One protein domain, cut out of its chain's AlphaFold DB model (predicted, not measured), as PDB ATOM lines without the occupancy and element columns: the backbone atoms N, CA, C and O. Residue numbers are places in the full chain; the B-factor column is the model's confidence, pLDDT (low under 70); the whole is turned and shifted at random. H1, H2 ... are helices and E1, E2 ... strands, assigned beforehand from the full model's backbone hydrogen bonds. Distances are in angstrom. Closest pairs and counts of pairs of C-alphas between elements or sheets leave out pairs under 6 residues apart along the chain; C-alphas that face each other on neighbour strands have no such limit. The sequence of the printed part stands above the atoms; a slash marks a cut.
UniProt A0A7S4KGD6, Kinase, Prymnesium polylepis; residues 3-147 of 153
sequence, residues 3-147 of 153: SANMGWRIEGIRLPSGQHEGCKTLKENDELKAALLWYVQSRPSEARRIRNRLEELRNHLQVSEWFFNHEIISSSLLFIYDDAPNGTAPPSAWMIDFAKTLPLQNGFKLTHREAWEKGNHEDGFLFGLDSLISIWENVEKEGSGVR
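This is residues 3 to 147 of the 153 residues of the protein "Kinase" of Prymnesium polylepis (UniProt A0A7S4KGD6). Two long helices, H3 and H5, run side by side in opposite directions; the small hairpin of E1 and E2 packs on H3, and H2 packs steeply on H5. The tiny helix H1 packs on H5 too, while residues 97 to 124, a long stretch with no named element, reach out to one end of the long axis. The printed part has 145 residues, in the order H1 H2 H3 H4 E1 E2 H5, with one antiparallel sheet of order E1 - E2. The class is mostly helix, though under half of the residues are in named elements. The whole is compact, with a radius of gyration of the C-alphas of 16.1 A, and its outline is elongated, 54 by 31 by 26 A.

Begin at H1, residues 3 to 6, which touches H5, residues 125 to 147, at its residues 127 to 132 alone; the closest C-alphas are those of Met 6 and Gly 128, 5.6 A apart. Go on to H2, residues 29 to 39, which touches residues 135 to 143 of H5 alone, closest at the C-alphas of Leu 37 and Val 139, 6.0 A. They run the same way at a steep tilt of 67 degrees, only just short of about perpendicular. Next comes H3, residues 44 to 61, which is near H2, with 6 pairs of C-alphas within 10 A. H3 touches H5 with 23 pairs of C-alphas within 8 A, closest at Pro 44 and Glu 140, 4.5 A, at a shallow tilt of 17 degrees, opposite ways. H4, residues 65 to 68, is close to H3 but not clearly touching; the closest C-alphas, of Leu 61 and Phe 67, are 6.2 A apart. E1, residues 76 to 80, and E2, residues 92 to 96, form an antiparallel hairpin at 156 degrees; N 78 and O 94 at 2.8 A and N 96 and O 76 at 2.9 A are within hydrogen-bond range. The closest C-alphas of H3 and E2, of Arg 53 and Ala 93, are 6.7 A apart. Every O i to N i+4 pair is within hydrogen-bond range in H2 and H3, and 17 of 19 are in H5; H1 and H4 are too short for such a pair.

Find C-alpha 3 at (210.963, 225.865, 118.232), where H1 begins. From C-alpha 44 at (210.485, 241.267, 98.441), H3 runs 25.7 A; H2 before it measures 15.2 A. E1 measures 12.9 A and E2 12.2 A. H5 runs 34.7 A to C-alpha 147 at (202.512, 247.361, 95.476).

The C-alphas farthest apart are those of Asn 106 and Arg 147, 54.9 A. The printed part has no cut. The links H1 to H2, E1 to E2 and E2 to H5 are long. Look for pLDDT under 70 at residues 85 to 87 and 145 to 147.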
ATOM      1  N   SER A   3     210.010 226.991 118.342       92.56
ATOM      2  CA  SER A   3     210.963 225.865 118.232       92.56
ATOM      3  C   SER A   3     210.311 224.481 118.160       92.56
ATOM      4  O   SER A   3     210.769 223.656 117.384       92.56
ATOM      5  N   ALA A   4     209.242 224.232 118.924       89.12
ATOM      6  CA  ALA A   4     208.585 222.922 118.955       89.12
ATOM      7  C   ALA A   4     207.863 222.563 117.644       89.12
ATOM      8  O   ALA A   4     207.802 221.394 117.288       89.12
ATOM      9  N   ASN A   5     207.334 223.562 116.930       92.19
ATOM     10  CA  ASN A   5     206.521 223.347 115.728       92.19
ATOM     11  C   ASN A   5     207.280 223.670 114.438       92.19
ATOM     12  O   ASN A   5     206.930 223.166 113.379       92.19
ATOM     13  N   MET A   6     208.298 224.531 114.528       94.69
ATOM     14  CA  MET A   6     209.048 225.048 113.383       94.69
ATOM     15  C   MET A   6     210.517 224.648 113.392       94.69
ATOM     16  O   MET A   6     211.191 224.919 112.418       94.69
ATOM     17  N   GLY A   7     211.056 224.080 114.475       95.50
ATOM     18  CA  GLY A   7     212.484 223.744 114.575       95.50
ATOM     19  C   GLY A   7     213.413 224.947 114.793       95.50
ATOM     20  O   GLY A   7     214.611 224.779 114.972       95.50
ATOM     21  N   TRP A   8     212.887 226.175 114.835       96.75
ATOM     22  CA  TRP A   8     213.658 227.399 115.084       96.75
ATOM     23  C   TRP A   8     212.831 228.446 115.833       96.75
ATOM     24  O   TRP A   8     211.621 228.299 116.022       96.75
ATOM     25  N   ARG A   9     213.496 229.501 116.307       97.00
ATOM     26  CA  ARG A   9     212.876 230.688 116.914       97.00
ATOM     27  C   ARG A   9     213.738 231.918 116.680       97.00
ATOM     28  O   ARG A   9     214.941 231.795 116.478       97.00
ATOM     29  N   ILE A  10     213.127 233.093 116.766       96.88
ATOM     30  CA  ILE A  10     213.824 234.371 116.631       96.88
ATOM     31  C   ILE A  10     214.333 234.810 118.005       96.88
ATOM     32  O   ILE A  10     213.543 235.080 118.908       96.88
ATOM     33  N   GLU A  11     215.652 234.911 118.169       96.12
ATOM     34  CA  GLU A  11     216.256 235.452 119.399       96.12
ATOM     35  C   GLU A  11     216.286 236.987 119.407       96.12
ATOM     36  O   GLU A  11     216.076 237.616 120.445       96.12
ATOM     37  N   GLY A  12     216.489 237.609 118.244       96.81
ATOM     38  CA  GLY A  12     216.500 239.060 118.107       96.81
ATOM     39  C   GLY A  12     216.544 239.506 116.651       96.81
ATOM     40  O   GLY A  12     217.032 238.787 115.784       96.81
ATOM     41  N   ILE A  13     216.023 240.704 116.400       96.56
ATOM     42  CA  ILE A  13     216.061 241.375 115.099       96.56
ATOM     43  C   ILE A  13     216.441 242.827 115.353       96.56
ATOM     44  O   ILE A  13     215.875 243.472 116.236       96.56
ATOM     45  N   ARG A  14     217.391 243.349 114.582       95.75
ATOM     46  CA  ARG A  14     217.845 244.732 114.699       95.75
ATOM     47  C   ARG A  14     217.959 245.374 113.326       95.75
ATOM     48  O   ARG A  14     218.496 244.774 112.403       95.75
ATOM     49  N   LEU A  15     217.489 246.610 113.250       94.81
ATOM     50  CA  LEU A  15     217.698 247.549 112.158       94.81
ATOM     51  C   LEU A  15     218.408 248.801 112.697       94.81
ATOM     52  O   LEU A  15     218.440 249.011 113.913       94.81
ATOM     53  N   PRO A  16     218.956 249.668 111.827       92.38
ATOM     54  CA  PRO A  16     219.509 250.953 112.256       92.38
ATOM     55  C   PRO A  16     218.500 251.826 113.018       92.38
ATOM     56  O   PRO A  16     218.879 252.568 113.918       92.38
ATOM     57  N   SER A  17     217.210 251.704 112.689       90.88
ATOM     58  CA  SER A  17     216.106 252.423 113.336       90.88
ATOM     59  C   SER A  17     215.741 251.897 114.727       90.88
ATOM     60  O   SER A  17     215.038 252.585 115.464       90.88
ATOM     61  N   GLY A  18     216.192 250.696 115.102       94.44
ATOM     62  CA  GLY A  18     215.875 250.105 116.397       94.44
ATOM     63  C   GLY A  18     215.833 248.580 116.397       94.44
ATOM     64  O   GLY A  18     216.182 247.900 115.432       94.44
ATOM     65  N   GLN A  19     215.406 248.028 117.527       96.44
ATOM     66  CA  GLN A  19     215.277 246.591 117.743       96.44
ATOM     67  C   GLN A  19     213.801 246.190 117.741       96.44
ATOM     68  O   GLN A  19     212.977 246.878 118.335       96.44
ATOM     69  N   HIS A  20     213.480 245.064 117.103       96.50
ATOM     70  CA  HIS A  20     212.138 244.494 117.185       96.50
ATOM     71  C   HIS A  20     211.901 243.942 118.596       96.50
ATOM     72  O   HIS A  20     212.719 243.181 119.126       96.50
ATOM     73  N   GLU A  21     210.782 244.310 119.210       94.44
ATOM     74  CA  GLU A  21     210.415 243.849 120.550       94.44
ATOM     75  C   GLU A  21     209.712 242.484 120.505       94.44
ATOM     76  O   GLU A  21     209.223 242.042 119.467       94.44
ATOM     77  N   GLY A  22     209.680 241.762 121.626       93.94
ATOM     78  CA  GLY A  22     208.869 240.543 121.741       93.94
ATOM     79  C   GLY A  22     209.331 239.318 120.933       93.94
ATOM     80  O   GLY A  22     208.592 238.340 120.873       93.94
ATOM     81  N   CYS A  23     210.544 239.289 120.359       94.50
ATOM     82  CA  CYS A  23     210.996 238.152 119.531       94.50
ATOM     83  C   CYS A  23     210.887 236.786 120.242       94.50
ATOM     84  O   CYS A  23     210.465 235.797 119.648       94.50
ATOM     85  N   LYS A  24     211.187 236.742 121.547       91.62
ATOM     86  CA  LYS A  24     211.178 235.509 122.358       91.62
ATOM     87  C   LYS A  24     209.788 234.876 122.509       91.62
ATOM     88  O   LYS A  24     209.680 233.681 122.810       91.62
ATOM     89  N   THR A  25     208.726 235.662 122.334       93.75
ATOM     90  CA  THR A  25     207.341 235.206 122.501       93.75
ATOM     91  C   THR A  25     206.668 234.809 121.195       93.75
ATOM     92  O   THR A  25     205.637 234.149 121.285       93.75
ATOM     93  N   LEU A  26     207.268 235.101 120.033       95.31
ATOM     94  CA  LEU A  26     206.733 234.716 118.724       95.31
ATOM     95  C   LEU A  26     206.597 233.187 118.621       95.31
ATOM     96  O   LEU A  26     207.499 232.425 119.016       95.31
ATOM     97  N   LYS A  27     205.435 232.730 118.151       94.50
ATOM     98  CA  LYS A  27     205.089 231.307 118.023       94.50
ATOM     99  C   LYS A  27     204.381 231.002 116.714       94.50
ATOM    100  O   LYS A  27     204.709 229.993 116.096       94.50
ATOM    101  N   GLU A  28     203.429 231.847 116.333       94.38
ATOM    102  CA  GLU A  28     202.542 231.585 115.205       94.38
ATOM    103  C   GLU A  28     203.173 232.018 113.879       94.38
ATOM    104  O   GLU A  28     203.973 232.954 113.829       94.38
ATOM    105  N   ASN A  29     202.790 231.356 112.783       94.00
ATOM    106  CA  ASN A  29     203.309 231.662 111.444       94.00
ATOM    107  C   ASN A  29     203.172 233.144 111.083       94.00
ATOM    108  O   ASN A  29     204.125 233.743 110.586       94.00
ATOM    109  N   ASP A  30     202.006 233.738 111.340       94.81
ATOM    110  CA  ASP A  30     201.747 235.134 110.988       94.81
ATOM    111  C   ASP A  30     202.578 236.111 111.827       94.81
ATOM    112  O   ASP A  30     203.078 237.096 111.290       94.81
ATOM    113  N   GLU A  31     202.812 235.809 113.108       95.88
ATOM    114  CA  GLU A  31     203.687 236.606 113.976       95.88
ATOM    115  C   GLU A  31     205.139 236.582 113.479       95.88
ATOM    116  O   GLU A  31     205.797 237.620 113.379       95.88
ATOM    117  N   LEU A  32     205.640 235.391 113.138       96.94
ATOM    118  CA  LEU A  32     206.990 235.201 112.604       96.94
ATOM    119  C   LEU A  32     207.155 235.920 111.265       96.94
ATOM    120  O   LEU A  32     208.117 236.661 111.065       96.94
ATOM    121  N   LYS A  33     206.198 235.733 110.355       96.62
ATOM    122  CA  LYS A  33     206.176 236.378 109.042       96.62
ATOM    123  C   LYS A  33     206.140 237.900 109.171       96.62
ATOM    124  O   LYS A  33     206.907 238.568 108.487       96.62
ATOM    125  N   ALA A  34     205.315 238.448 110.065       96.56
ATOM    126  CA  ALA A  34     205.248 239.887 110.318       96.56
ATOM    127  C   ALA A  34     206.586 240.444 110.831       96.56
ATOM    128  O   ALA A  34     207.059 241.464 110.327       96.56
ATOM    129  N   ALA A  35     207.244 239.749 111.764       97.25
ATOM    130  CA  ALA A  35     208.558 240.148 112.269       97.25
ATOM    131  C   ALA A  35     209.642 240.123 111.173       97.25
ATOM    132  O   ALA A  35     210.501 241.005 111.114       97.25
ATOM    133  N   LEU A  36     209.595 239.142 110.267       97.06
ATOM    134  CA  LEU A  36     210.527 239.054 109.140       97.06
ATOM    135  C   LEU A  36     210.223 240.076 108.038       97.06
ATOM    136  O   LEU A  36     211.159 240.658 107.494       97.06
ATOM    137  N   LEU A  37     208.949 240.361 107.749       96.69
ATOM    138  CA  LEU A  37     208.541 241.468 106.875       96.69
ATOM    139  C   LEU A  37     209.052 242.804 107.415       96.69
ATOM    140  O   LEU A  37     209.595 243.596 106.647       96.69
ATOM    141  N   TRP A  38     208.939 243.027 108.728       95.75
ATOM    142  CA  TRP A  38     209.523 244.191 109.390       95.75
ATOM    143  C   TRP A  38     211.044 244.226 109.204       95.75
ATOM    144  O   TRP A  38     211.589 245.258 108.814       95.75
ATOM    145  N   TYR A  39     211.727 243.090 109.390       95.69
ATOM    146  CA  TYR A  39     213.178 242.997 109.224       95.69
ATOM    147  C   TYR A  39     213.645 243.368 107.817       95.69
ATOM    148  O   TYR A  39     214.626 244.093 107.688       95.69
ATOM    149  N   VAL A  40     212.960 242.921 106.760       94.38
ATOM    150  CA  VAL A  40     213.301 243.294 105.372       94.38
ATOM    151  C   VAL A  40     212.627 244.578 104.898       94.38
ATOM    152  O   VAL A  40     212.705 244.903 103.714       94.38
ATOM    153  N   GLN A  41     211.961 245.313 105.794       93.69
ATOM    154  CA  GLN A  41     211.236 246.549 105.485       93.69
ATOM    155  C   GLN A  41     210.264 246.366 104.302       93.69
ATOM    156  O   GLN A  41     210.206 247.179 103.381       93.69
ATOM    157  N   SER A  42     209.556 245.231 104.293       94.31
ATOM    158  CA  SER A  42     208.623 244.813 103.237       94.31
ATOM    159  C   SER A  42     209.232 244.745 101.827       94.31
ATOM    160  O   SER A  42     208.498 244.784 100.840       94.31
ATOM    161  N   ARG A  43     210.562 244.624 101.694       92.75
ATOM    162  CA  ARG A  43     211.245 244.512 100.397       92.75
ATOM    163  C   ARG A  43     211.291 243.049  99.932       92.75
ATOM    164  O   ARG A  43     212.088 242.271 100.463       92.75
ATOM    165  N   PRO A  44     210.511 242.656  98.905       92.94
ATOM    166  CA  PRO A  44     210.485 241.267  98.441       92.94
ATOM    167  C   PRO A  44     211.817 240.823  97.819       92.94
ATOM    168  O   PRO A  44     212.175 239.649  97.906       92.94
ATOM    169  N   SER A  45     212.590 241.749  97.238       92.69
ATOM    170  CA  SER A  45     213.935 241.455  96.730       92.69
ATOM    171  C   SER A  45     214.881 240.995  97.841       92.69
ATOM    172  O   SER A  45     215.618 240.034  97.644       92.69
ATOM    173  N   GLU A  46     214.826 241.609  99.023       93.19
ATOM    174  CA  GLU A  46     215.666 241.224 100.163       93.19
ATOM    175  C   GLU A  46     215.243 239.876 100.750       93.19
ATOM    176  O   GLU A  46     216.091 239.019 101.001       93.19
ATOM    177  N   ALA A  47     213.932 239.634 100.858       95.06
ATOM    178  CA  ALA A  47     213.397 238.332 101.254       95.06
ATOM    179  C   ALA A  47     213.884 237.205 100.327       95.06
ATOM    180  O   ALA A  47     214.393 236.188 100.799       95.06
ATOM    181  N   ARG A  48     213.820 237.418  99.004       95.06
ATOM    182  CA  ARG A  48     214.335 236.474  97.999       95.06
ATOM    183  C   ARG A  48     215.823 236.198  98.175       95.06
ATOM    184  O   ARG A  48     216.253 235.051  98.097       95.06
ATOM    185  N   ARG A  49     216.627 237.243  98.384       94.12
ATOM    186  CA  ARG A  49     218.082 237.106  98.536       94.12
ATOM    187  C   ARG A  49     218.433 236.296  99.784       94.12
ATOM    188  O   ARG A  49     219.297 235.426  99.708       94.12
ATOM    189  N   ILE A  50     217.746 236.541 100.902       95.62
ATOM    190  CA  ILE A  50     217.924 235.767 102.139       95.62
ATOM    191  C   ILE A  50     217.497 234.311 101.924       95.62
ATOM    192  O   ILE A  50     218.251 233.404 102.275       95.62
ATOM    193  N   ARG A  51     216.341 234.077 101.290       97.00
ATOM    194  CA  ARG A  51     215.866 232.729 100.954       97.00
ATOM    195  C   ARG A  51     216.883 231.948 100.124       97.00
ATOM    196  O   ARG A  51     217.264 230.850 100.515       97.00
ATOM    197  N   ASN A  52     217.369 232.529  99.027       96.50
ATOM    198  CA  ASN A  52     218.368 231.887  98.170       96.50
ATOM    199  C   ASN A  52     219.638 231.539  98.964       96.50
ATOM    200  O   ASN A  52     220.190 230.451  98.820       96.50
ATOM    201  N   ARG A  53     220.078 232.430  99.862       96.50
ATOM    202  CA  ARG A  53     221.244 232.172 100.713       96.50
ATOM    203  C   ARG A  53     221.018 231.011 101.692       96.50
ATOM    204  O   ARG A  53     221.945 230.248 101.961       96.50
ATOM    205  N   LEU A  54     219.806 230.861 102.221       97.62
ATOM    206  CA  LEU A  54     219.429 229.727 103.070       97.62
ATOM    207  C   LEU A  54     219.376 228.409 102.288       97.62
ATOM    208  O   LEU A  54     219.817 227.381 102.799       97.62
ATOM    209  N   GLU A  55     218.890 228.433 101.047       98.06
ATOM    210  CA  GLU A  55     218.907 227.271 100.150       98.06
ATOM    211  C   GLU A  55     220.342 226.834  99.827       98.06
ATOM    212  O   GLU A  55     220.654 225.645  99.890       98.06
ATOM    213  N   GLU A  56     221.240 227.784  99.555       97.62
ATOM    214  CA  GLU A  56     222.672 227.512  99.398       97.62
ATOM    215  C   GLU A  56     223.273 226.888 100.660       97.62
ATOM    216  O   GLU A  56     224.014 225.910 100.568       97.62
ATOM    217  N   LEU A  57     222.969 227.434 101.843       97.19
ATOM    218  CA  LEU A  57     223.430 226.869 103.111       97.19
ATOM    219  C   LEU A  57     222.939 225.425 103.267       97.19
ATOM    220  O   LEU A  57     223.749 224.536 103.526       97.19
ATOM    221  N   ARG A  58     221.645 225.172 103.041       98.19
ATOM    222  CA  ARG A  58     221.060 223.826 103.085       98.19
ATOM    223  C   ARG A  58     221.797 222.863 102.156       98.19
ATOM    224  O   ARG A  58     222.134 221.760 102.577       98.19
ATOM    225  N   ASN A  59     222.086 223.280 100.925       98.12
ATOM    226  CA  ASN A  59     222.793 222.448  99.951       98.12
ATOM    227  C   ASN A  59     224.204 222.072 100.427       98.12
ATOM    228  O   ASN A  59     224.592 220.913 100.300       98.12
ATOM    229  N   HIS A  60     224.947 223.011 101.020       97.56
ATOM    230  CA  HIS A  60     226.267 222.723 101.591       97.56
ATOM    231  C   HIS A  60     226.190 221.784 102.802       97.56
ATOM    232  O   HIS A  60     227.010 220.876 102.926       97.56
ATOM    233  N   LEU A  61     225.200 221.963 103.682       97.38
ATOM    234  CA  LEU A  61     225.015 221.096 104.851       97.38
ATOM    235  C   LEU A  61     224.672 219.659 104.444       97.38
ATOM    236  O   LEU A  61     225.224 218.719 105.003       97.38
ATOM    237  N   GLN A  62     223.847 219.485 103.412       97.19
ATOM    238  CA  GLN A  62     223.438 218.172 102.902       97.19
ATOM    239  C   GLN A  62     224.556 217.349 102.250       97.19
ATOM    240  O   GLN A  62     224.342 216.177 101.953       97.19
ATOM    241  N   VAL A  63     225.725 217.937 102.001       97.25
ATOM    242  CA  VAL A  63     226.915 217.213 101.518       97.25
ATOM    243  C   VAL A  63     228.050 217.219 102.542       97.25
ATOM    244  O   VAL A  63     229.125 216.682 102.282       97.25
ATOM    245  N   SER A  64     227.828 217.822 103.711       96.75
ATOM    246  CA  SER A  64     228.828 217.940 104.763       96.75
ATOM    247  C   SER A  64     228.860 216.674 105.609       96.75
ATOM    248  O   SER A  64     227.952 216.400 106.391       96.75
ATOM    249  N   GLU A  65     229.949 215.912 105.497       94.88
ATOM    250  CA  GLU A  65     230.187 214.767 106.378       94.88
ATOM    251  C   GLU A  65     230.283 215.198 107.844       94.88
ATOM    252  O   GLU A  65     229.772 214.507 108.721       94.88
ATOM    253  N   TRP A  66     230.894 216.354 108.117       95.19
ATOM    254  CA  TRP A  66     230.949 216.895 109.471       95.19
ATOM    255  C   TRP A  66     229.541 217.080 110.036       95.19
ATOM    256  O   TRP A  66     229.274 216.619 111.139       95.19
ATOM    257  N   PHE A  67     228.634 217.678 109.261       96.56
ATOM    258  CA  PHE A  67     227.283 217.993 109.714       96.56
ATOM    259  C   PHE A  67     226.521 216.730 110.128       96.56
ATOM    260  O   PHE A  67     226.114 216.630 111.278       96.56
ATOM    261  N   PHE A  68     226.477 215.712 109.263       96.19
ATOM    262  CA  PHE A  68     225.775 214.456 109.556       96.19
ATOM    263  C   PHE A  68     226.340 213.654 110.734       96.19
ATOM    264  O   PHE A  68     225.650 212.780 111.254       96.19
ATOM    265  N   ASN A  69     227.581 213.922 111.145       95.56
ATOM    266  CA  ASN A  69     228.229 213.254 112.274       95.56
ATOM    267  C   ASN A  69     228.221 214.100 113.562       95.56
ATOM    268  O   ASN A  69     228.915 213.735 114.511       95.56
ATOM    269  N   HIS A  70     227.506 215.226 113.615       95.88
ATOM    270  CA  HIS A  70     227.454 216.085 114.800       95.88
ATOM    271  C   HIS A  70     226.017 216.408 115.200       95.88
ATOM    272  O   HIS A  70     225.217 216.811 114.373       95.88
ATOM    273  N   GLU A  71     225.719 216.315 116.492       94.88
ATOM    274  CA  GLU A  71     224.475 216.814 117.074       94.88
ATOM    275  C   GLU A  71     224.558 218.346 117.190       94.88
ATOM    276  O   GLU A  71     225.409 218.883 117.910       94.88
ATOM    277  N   ILE A  72     223.708 219.077 116.465       95.19
ATOM    278  CA  ILE A  72     223.758 220.540 116.356       95.19
ATOM    279  C   ILE A  72     222.736 221.183 117.305       95.19
ATOM    280  O   ILE A  72     221.684 221.676 116.901       95.19
ATOM    281  N   ILE A  73     223.063 221.226 118.598       92.12
ATOM    282  CA  ILE A  73     222.169 221.780 119.625       92.12
ATOM    283  C   ILE A  73     222.501 223.231 119.957       92.12
ATOM    284  O   ILE A  73     223.650 223.588 120.208       92.12
ATOM    285  N   SER A  74     221.452 224.051 120.096       90.56
ATOM    286  CA  SER A  74     221.537 225.428 120.608       90.56
ATOM    287  C   SER A  74     222.420 226.365 119.772       90.56
ATOM    288  O   SER A  74     222.864 227.390 120.294       90.56
ATOM    289  N   SER A  75     222.651 226.031 118.503       95.50
ATOM    290  CA  SER A  75     223.296 226.915 117.539       95.50
ATOM    291  C   SER A  75     222.305 227.948 116.999       95.50
ATOM    292  O   SER A  75     221.084 227.814 117.147       95.50
ATOM    293  N   SER A  76     222.838 228.987 116.361       96.31
ATOM    294  CA  SER A  76     222.034 230.044 115.747       96.31
ATOM    295  C   SER A  76     222.419 230.255 114.287       96.31
ATOM    296  O   SER A  76     223.556 230.004 113.883       96.31
ATOM    297  N   LEU A  77     221.474 230.777 113.506       96.88
ATOM    298  CA  LEU A  77     221.755 231.392 112.212       96.88
ATOM    299  C   LEU A  77     221.768 232.912 112.376       96.88
ATOM    300  O   LEU A  77     220.782 233.500 112.819       96.88
ATOM    301  N   LEU A  78     222.881 233.543 112.008       96.38
ATOM    302  CA  LEU A  78     223.028 234.994 111.989       96.38
ATOM    303  C   LEU A  78     222.860 235.516 110.562       96.38
ATOM    304  O   LEU A  78     223.697 235.249 109.695       96.38
ATOM    305  N   PHE A  79     221.789 236.281 110.343       91.25
ATOM    306  CA  PHE A  79     221.509 236.959 109.079       91.25
ATOM    307  C   PHE A  79     221.963 238.408 109.132       91.25
ATOM    308  O   PHE A  79     221.619 239.128 110.065       91.25
ATOM    309  N   ILE A  80     222.682 238.847 108.105       93.00
ATOM    310  CA  ILE A  80     223.087 240.245 107.942       93.00
ATOM    311  C   ILE A  80     222.901 240.611 106.478       93.00
ATOM    312  O   ILE A  80     223.335 239.870 105.596       93.00
ATOM    313  N   TYR A  81     222.272 241.746 106.209       92.06
ATOM    314  CA  TYR A  81     222.138 242.273 104.860       92.06
ATOM    315  C   TYR A  81     222.320 243.796 104.874       92.06
ATOM    316  O   TYR A  81     222.161 244.436 105.912       92.06
ATOM    317  N   ASP A  82     222.729 244.348 103.736       87.19
ATOM    318  CA  ASP A  82     222.937 245.786 103.554       87.19
ATOM    319  C   ASP A  82     221.597 246.505 103.316       87.19
ATOM    320  O   ASP A  82     220.723 245.972 102.635       87.19
ATOM    321  N   ASP A  83     221.441 247.719 103.842       83.06
ATOM    322  CA  ASP A  83     220.207 248.513 103.721       83.06
ATOM    323  C   ASP A  83     220.087 249.239 102.363       83.06
ATOM    324  O   ASP A  83     219.103 249.925 102.089       83.06
ATOM    325  N   ALA A  84     221.070 249.074 101.474       77.31
ATOM    326  CA  ALA A  84     220.968 249.541 100.097       77.31
ATOM    327  C   ALA A  84     219.890 248.755  99.314       77.31
ATOM    328  O   ALA A  84     219.850 247.525  99.388       77.31
ATOM    329  N   PRO A  85     219.044 249.413  98.494       69.00
ATOM    330  CA  PRO A  85     218.108 248.722  97.609       69.00
ATOM    331  C   PRO A  85     218.830 247.734  96.680       69.00
ATOM    332  O   PRO A  85     219.734 248.127  95.945       69.00
ATOM    333  N   ASN A  86     218.412 246.463  96.698       69.12
ATOM    334  CA  ASN A  86     219.051 245.330  96.005       69.12
ATOM    335  C   ASN A  86     220.440 244.937  96.543       69.12
ATOM    336  O   ASN A  86     221.062 244.025  95.994       69.12
ATOM    337  N   GLY A  87     220.873 245.571  97.637       65.75
ATOM    338  CA  GLY A  87     222.155 245.428  98.314       65.75
ATOM    339  C   GLY A  87     223.368 245.748  97.446       65.75
ATOM    340  O   GLY A  87     223.402 245.499  96.245       65.75
ATOM    341  N   THR A  88     224.435 246.228  98.073       76.06
ATOM    342  CA  THR A  88     225.746 246.291  97.408       76.06
ATOM    343  C   THR A  88     226.473 244.939  97.424       76.06
ATOM    344  O   THR A  88     227.322 244.680  96.573       76.06
ATOM    345  N   ALA A  89     226.098 244.048  98.349       82.19
ATOM    346  CA  ALA A  89     226.632 242.696  98.498       82.19
ATOM    347  C   ALA A  89     225.527 241.700  98.903       82.19
ATOM    348  O   ALA A  89     224.560 242.119  99.548       82.19
ATOM    349  N   PRO A  90     225.639 240.404  98.540       82.31
ATOM    350  CA  PRO A  90     224.697 239.362  98.956       82.31
ATOM    351  C   PRO A  90     224.492 239.326 100.478       82.31
ATOM    352  O   PRO A  90     225.445 239.578 101.222       82.31
ATOM    353  N   PRO A  91     223.286 238.980 100.967       91.00
ATOM    354  CA  PRO A  91     223.081 238.775 102.389       91.00
ATOM    355  C   PRO A  91     223.961 237.628 102.885       91.00
ATOM    356  O   PRO A  91     224.186 236.622 102.209       91.00
ATOM    357  N   SER A  92     224.438 237.786 104.105       89.94
ATOM    358  CA  SER A  92     225.192 236.785 104.834       89.94
ATOM    359  C   SER A  92     224.260 235.946 105.698       89.94
ATOM    360  O   SER A  92     223.377 236.482 106.365       89.94
ATOM    361  N   ALA A  93     224.502 234.638 105.718       93.44
ATOM    362  CA  ALA A  93     223.901 233.696 106.655       93.44
ATOM    363  C   ALA A  93     225.019 232.812 107.203       93.44
ATOM    364  O   ALA A  93     225.675 232.105 106.430       93.44
ATOM    365  N   TRP A  94     225.249 232.890 108.510       94.06
ATOM    366  CA  TRP A  94     226.319 232.167 109.190       94.06
ATOM    367  C   TRP A  94     225.753 231.322 110.318       94.06
ATOM    368  O   TRP A  94     224.951 231.808 111.113       94.06
ATOM    369  N   MET A  95     226.200 230.073 110.405       96.25
ATOM    370  CA  MET A  95     225.994 229.262 111.600       96.25
ATOM    371  C   MET A  95     226.981 229.710 112.678       96.25
ATOM    372  O   MET A  95     228.176 229.851 112.406       96.25
ATOM    373  N   ILE A  96     226.477 229.943 113.884       96.44
ATOM    374  CA  ILE A  96     227.254 230.365 115.054       96.44
ATOM    375  C   ILE A  96     226.872 229.522 116.282       96.44
ATOM    376  O   ILE A  96     225.906 228.761 116.245       96.44
ATOM    377  N   ASP A  97     227.616 229.688 117.378       95.12
ATOM    378  CA  ASP A  97     227.362 229.059 118.685       95.12
ATOM    379  C   ASP A  97     227.459 227.521 118.713       95.12
ATOM    380  O   ASP A  97     226.588 226.819 119.218       95.12
ATOM    381  N   PHE A  98     228.589 226.981 118.252       94.38
ATOM    382  CA  PHE A  98     228.875 225.535 118.253       94.38
ATOM    383  C   PHE A  98     229.337 224.963 119.604       94.38
ATOM    384  O   PHE A  98     229.813 223.835 119.675       94.38
ATOM    385  N   ALA A  99     229.223 225.717 120.702       91.25
ATOM    386  CA  ALA A  99     229.755 225.306 122.008       91.25
ATOM    387  C   ALA A  99     229.105 224.024 122.567       91.25
ATOM    388  O   ALA A  99     229.694 223.353 123.412       91.25
ATOM    389  N   LYS A 100     227.890 223.697 122.111       91.06
ATOM    390  CA  LYS A 100     227.157 222.470 122.462       91.06
ATOM    391  C   LYS A 100     227.028 221.503 121.287       91.06
ATOM    392  O   LYS A 100     226.261 220.550 121.370       91.06
ATOM    393  N   THR A 101     227.758 221.752 120.204       92.81
ATOM    394  CA  THR A 101     227.813 220.839 119.073       92.81
ATOM    395  C   THR A 101     228.747 219.692 119.411       92.81
ATOM    396  O   THR A 101     229.932 219.906 119.668       92.81
ATOM    397  N   LEU A 102     228.205 218.479 119.436       90.00
ATOM    398  CA  LEU A 102     228.931 217.293 119.873       90.00
ATOM    399  C   LEU A 102     229.056 216.300 118.718       90.00
ATOM    400  O   LEU A 102     228.067 216.059 118.029       90.00
ATOM    401  N   PRO A 103     230.237 215.703 118.495       93.12
ATOM    402  CA  PRO A 103     230.355 214.603 117.554       93.12
ATOM    403  C   PRO A 103     229.549 213.404 118.056       93.12
ATOM    404  O   PRO A 103     229.549 213.090 119.251       93.12
ATOM    405  N   LEU A 104     228.903 212.701 117.134       89.88
ATOM    406  CA  LEU A 104     228.246 211.441 117.433       89.88
ATOM    407  C   LEU A 104     229.276 210.351 117.735       89.88
ATOM    408  O   LEU A 104     230.345 210.267 117.128       89.88
ATOM    409  N   GLN A 105     228.927 209.474 118.671       82.31
ATOM    410  CA  GLN A 105     229.703 208.269 118.951       82.31
ATOM    411  C   GLN A 105     229.261 207.141 118.007       82.31
ATOM    412  O   GLN A 105     228.139 207.141 117.515       82.31
ATOM    413  N   ASN A 106     230.122 206.151 117.760       77.75
ATOM    414  CA  ASN A 106     229.779 204.899 117.061       77.75
ATOM    415  C   ASN A 106     229.363 205.001 115.575       77.75
ATOM    416  O   ASN A 106     228.829 204.035 115.035       77.75
ATOM    417  N   GLY A 107     229.638 206.118 114.893       75.25
ATOM    418  CA  GLY A 107     229.412 206.239 113.444       75.25
ATOM    419  C   GLY A 107     227.942 206.368 113.029       75.25
ATOM    420  O   GLY A 107     227.615 206.116 111.869       75.25
ATOM    421  N   PHE A 108     227.062 206.751 113.960       81.12
ATOM    422  CA  PHE A 108     225.703 207.173 113.627       81.12
ATOM    423  C   PHE A 108     225.731 208.397 112.704       81.12
ATOM    424  O   PHE A 108     226.635 209.227 112.791       81.12
ATOM    425  N   LYS A 109     224.720 208.510 111.840       91.19
ATOM    426  CA  LYS A 109     224.475 209.702 111.029       91.19
ATOM    427  C   LYS A 109     223.076 210.214 111.307       91.19
ATOM    428  O   LYS A 109     222.137 209.422 111.267       91.19
ATOM    429  N   LEU A 110     222.954 211.509 111.569       95.69
ATOM    430  CA  LEU A 110     221.654 212.159 111.714       95.69
ATOM    431  C   LEU A 110     221.058 212.449 110.341       95.69
ATOM    432  O   LEU A 110     221.767 212.621 109.353       95.69
ATOM    433  N   THR A 111     219.741 212.539 110.278       96.69
ATOM    434  CA  THR A 111     219.026 213.135 109.148       96.69
ATOM    435  C   THR A 111     218.872 214.644 109.329       96.69
ATOM    436  O   THR A 111     218.698 215.361 108.338       96.69
ATOM    437  N   HIS A 112     218.918 215.120 110.580       97.50
ATOM    438  CA  HIS A 112     218.585 216.475 111.027       97.50
ATOM    439  C   HIS A 112     217.149 216.900 110.686       97.50
ATOM    440  O   HIS A 112     216.822 218.089 110.706       97.50
ATOM    441  N   ARG A 113     216.285 215.953 110.307       97.44
ATOM    442  CA  ARG A 113     214.903 216.206 109.870       97.44
ATOM    443  C   ARG A 113     213.879 215.410 110.651       97.44
ATOM    444  O   ARG A 113     212.754 215.877 110.807       97.44
ATOM    445  N   GLU A 114     214.245 214.210 111.077       95.88
ATOM    446  CA  GLU A 114     213.376 213.370 111.884       95.88
ATOM    447  C   GLU A 114     213.129 213.996 113.261       95.88
ATOM    448  O   GLU A 114     213.887 214.839 113.747       95.88
ATOM    449  N   ALA A 115     212.014 213.611 113.879       94.44
ATOM    450  CA  ALA A 115     211.690 214.076 115.217       94.44
ATOM    451  C   ALA A 115     212.702 213.525 116.229       94.44
ATOM    452  O   ALA A 115     213.126 212.371 116.145       94.44
ATOM    453  N   TRP A 116     213.052 214.341 117.223       94.38
ATOM    454  CA  TRP A 116     213.859 213.865 118.338       94.38
ATOM    455  C   TRP A 116     213.101 212.800 119.132       94.38
ATOM    456  O   TRP A 116     211.973 213.017 119.587       94.38
ATOM    457  N   GLU A 117     213.772 211.681 119.364       93.69
ATOM    458  CA  GLU A 117     213.342 210.623 120.262       93.69
ATOM    459  C   GLU A 117     214.488 210.269 121.204       93.69
ATOM    460  O   GLU A 117     215.674 210.413 120.896       93.69
ATOM    461  N   LYS A 118     214.150 209.768 122.394       92.88
ATOM    462  CA  LYS A 118     215.168 209.396 123.374       92.88
ATOM    463  C   LYS A 118     216.102 208.324 122.790       92.88
ATOM    464  O   LYS A 118     215.729 207.159 122.705       92.88
ATOM    465  N   GLY A 119     217.336 208.725 122.487       90.25
ATOM    466  CA  GLY A 119     218.405 207.853 121.994       90.25
ATOM    467  C   GLY A 119     218.676 207.922 120.489       90.25
ATOM    468  O   GLY A 119     219.661 207.328 120.064       90.25
ATOM    469  N   ASN A 120     217.873 208.643 119.692       92.44
ATOM    470  CA  ASN A 120     218.150 208.811 118.256       92.44
ATOM    471  C   ASN A 120     219.095 209.986 117.943       92.44
ATOM    472  O   ASN A 120     219.651 210.027 116.852       92.44
ATOM    473  N   HIS A 121     219.301 210.897 118.905       93.00
ATOM    474  CA  HIS A 121     220.157 212.088 118.789       93.00
ATOM    475  C   HIS A 121     219.731 213.102 117.711       93.00
ATOM    476  O   HIS A 121     220.505 213.992 117.381       93.00
ATOM    477  N   GLU A 122     218.516 213.007 117.167       95.31
ATOM    478  CA  GLU A 122     218.048 213.953 116.150       95.31
ATOM    479  C   GLU A 122     217.883 215.365 116.716       95.31
ATOM    480  O   GLU A 122     217.299 215.566 117.776       95.31
ATOM    481  N   ASP A 123     218.376 216.366 115.994       94.94
ATOM    482  CA  ASP A 123     218.341 217.765 116.435       94.94
ATOM    483  C   ASP A 123     217.281 218.606 115.709       94.94
ATOM    484  O   ASP A 123     216.944 219.707 116.154       94.94
ATOM    485  N   GLY A 124     216.732 218.092 114.604       96.56
ATOM    486  CA  GLY A 124     215.759 218.798 113.776       96.56
ATOM    487  C   GLY A 124     216.316 220.046 113.079       96.56
ATOM    488  O   GLY A 124     215.531 220.908 112.676       96.56
ATOM    489  N   PHE A 125     217.640 220.188 112.924       97.44
ATOM    490  CA  PHE A 125     218.242 221.393 112.345       97.44
ATOM    491  C   PHE A 125     217.783 221.645 110.902       97.44
ATOM    492  O   PHE A 125     217.397 222.763 110.555       97.44
ATOM    493  N   LEU A 126     217.801 220.620 110.044       98.19
ATOM    494  CA  LEU A 126     217.331 220.736 108.663       98.19
ATOM    495  C   LEU A 126     215.810 220.859 108.583       98.19
ATOM    496  O   LEU A 126     215.335 221.598 107.727       98.19
ATOM    497  N   PHE A 127     215.053 220.229 109.489       98.12
ATOM    498  CA  PHE A 127     213.616 220.501 109.620       98.12
ATOM    499  C   PHE A 127     213.367 221.993 109.893       98.12
ATOM    500  O   PHE A 127     212.547 222.630 109.226       98.12
ATOM    501  N   GLY A 128     214.143 222.574 110.812       97.81
ATOM    502  CA  GLY A 128     214.110 223.999 111.107       97.81
ATOM    503  C   GLY A 128     214.481 224.869 109.909       97.81
ATOM    504  O   GLY A 128     213.777 225.826 109.590       97.81
ATOM    505  N   LEU A 129     215.557 224.523 109.207       98.00
ATOM    506  CA  LEU A 129     216.006 225.252 108.023       98.00
ATOM    507  C   LEU A 129     214.980 225.190 106.879       98.00
ATOM    508  O   LEU A 129     214.727 226.210 106.240       98.00
ATOM    509  N   ASP A 130     214.355 224.035 106.652       98.50
ATOM    510  CA  ASP A 130     213.306 223.852 105.644       98.50
ATOM    511  C   ASP A 130     212.064 224.699 105.977       98.50
ATOM    512  O   ASP A 130     211.549 225.418 105.115       98.50
ATOM    513  N   SER A 131     211.630 224.692 107.243       98.06
ATOM    514  CA  SER A 131     210.552 225.560 107.736       98.06
ATOM    515  C   SER A 131     210.885 227.049 107.564       98.06
ATOM    516  O   SER A 131     210.058 227.831 107.090       98.06
ATOM    517  N   LEU A 132     212.114 227.452 107.894       97.88
ATOM    518  CA  LEU A 132     212.562 228.838 107.770       97.88
ATOM    519  C   LEU A 132     212.587 229.306 106.308       97.88
ATOM    520  O   LEU A 132     212.120 230.408 106.016       97.88
ATOM    521  N   ILE A 133     213.088 228.475 105.388       98.25
ATOM    522  CA  ILE A 133     213.056 228.743 103.939       98.25
ATOM    523  C   ILE A 133     211.609 228.948 103.474       98.25
ATOM    524  O   ILE A 133     211.323 229.936 102.799       98.25
ATOM    525  N   SER A 134     210.688 228.078 103.899       98.12
ATOM    526  CA  SER A 134     209.265 228.189 103.555       98.12
ATOM    527  C   SER A 134     208.628 229.487 104.069       98.12
ATOM    528  O   SER A 134     207.888 230.151 103.339       98.12
ATOM    529  N   ILE A 135     208.951 229.920 105.293       97.62
ATOM    530  CA  ILE A 135     208.495 231.223 105.796       97.62
ATOM    531  C   ILE A 135     209.041 232.370 104.934       97.62
ATOM    532  O   ILE A 135     208.285 233.283 104.597       97.62
ATOM    533  N   TRP A 136     210.310 232.329 104.527       97.62
ATOM    534  CA  TRP A 136     210.885 233.364 103.665       97.62
ATOM    535  C   TRP A 136     210.254 233.411 102.268       97.62
ATOM    536  O   TRP A 136     210.081 234.504 101.727       97.62
ATOM    537  N   GLU A 137     209.840 232.272 101.704       97.50
ATOM    538  CA  GLU A 137     209.030 232.245 100.474       97.50
ATOM    539  C   GLU A 137     207.708 233.000 100.646       97.50
ATOM    540  O   GLU A 137     207.277 233.724  99.747       97.50
ATOM    541  N   ASN A 138     207.055 232.847 101.800       96.62
ATOM    542  CA  ASN A 138     205.802 233.539 102.091       96.62
ATOM    543  C   ASN A 138     206.020 235.047 102.286       96.62
ATOM    544  O   ASN A 138     205.256 235.844 101.743       96.62
ATOM    545  N   VAL A 139     207.093 235.442 102.980       96.81
ATOM    546  CA  VAL A 139     207.506 236.850 103.131       96.81
ATOM    547  C   VAL A 139     207.769 237.493 101.762       96.81
ATOM    548  O   VAL A 139     207.312 238.606 101.501       96.81
ATOM    549  N   GLU A 140     208.461 236.788 100.862       95.50
ATOM    550  CA  GLU A 140     208.726 237.248  99.493       95.50
ATOM    551  C   GLU A 140     207.425 237.495  98.707       95.50
ATOM    552  O   GLU A 140     207.265 238.541  98.066       95.50
ATOM    553  N   LYS A 141     206.480 236.549  98.765       93.50
ATOM    554  CA  LYS A 141     205.182 236.653  98.079       93.50
ATOM    555  C   LYS A 141     204.348 237.817  98.619       93.50
ATOM    556  O   LYS A 141     203.788 238.578  97.835       93.50
ATOM    557  N   GLU A 142     204.299 237.996  99.936       90.00
ATOM    558  CA  GLU A 142     203.482 239.037 100.572       90.00
ATOM    559  C   GLU A 142     204.041 240.446 100.337       90.00
ATOM    560  O   GLU A 142     203.293 241.346  99.952       90.00
ATOM    561  N   GLY A 143     205.363 240.630 100.429       78.31
ATOM    562  CA  GLY A 143     206.009 241.903 100.080       78.31
ATOM    563  C   GLY A 143     205.790 242.317  98.617       78.31
ATOM    564  O   GLY A 143     205.839 243.502  98.290       78.31
ATOM    565  N   SER A 144     205.502 241.357  97.735       75.06
ATOM    566  CA  SER A 144     205.170 241.617  96.329       75.06
ATOM    567  C   SER A 144     203.724 242.103  96.135       75.06
ATOM    568  O   SER A 144     203.462 242.856  95.199       75.06
ATOM    569  N   GLY A 145     202.792 241.726  97.020       63.53
ATOM    570  CA  GLY A 145     201.367 242.080  96.936       63.53
ATOM    571  C   GLY A 145     201.017 243.493  97.422       63.53
ATOM    572  O   GLY A 145     199.978 244.032  97.049       63.53
ATOM    573  N   VAL A 146     201.893 244.138  98.200       55.84
ATOM    574  CA  VAL A 146     201.652 245.481  98.772       55.84
ATOM    575  C   VAL A 146     201.781 246.611  97.728       55.84
ATOM    576  O   VAL A 146     201.361 247.738  97.977       55.84
ATOM    577  N   ARG A 147     202.296 246.336  96.519       49.66
ATOM    578  CA  ARG A 147     202.512 247.361  95.476       49.66
ATOM    579  C   ARG A 147     201.292 247.722  94.616       49.66
ATOM    580  O   ARG A 147     201.402 248.647  93.826       49.66
TER     581      ARG A 147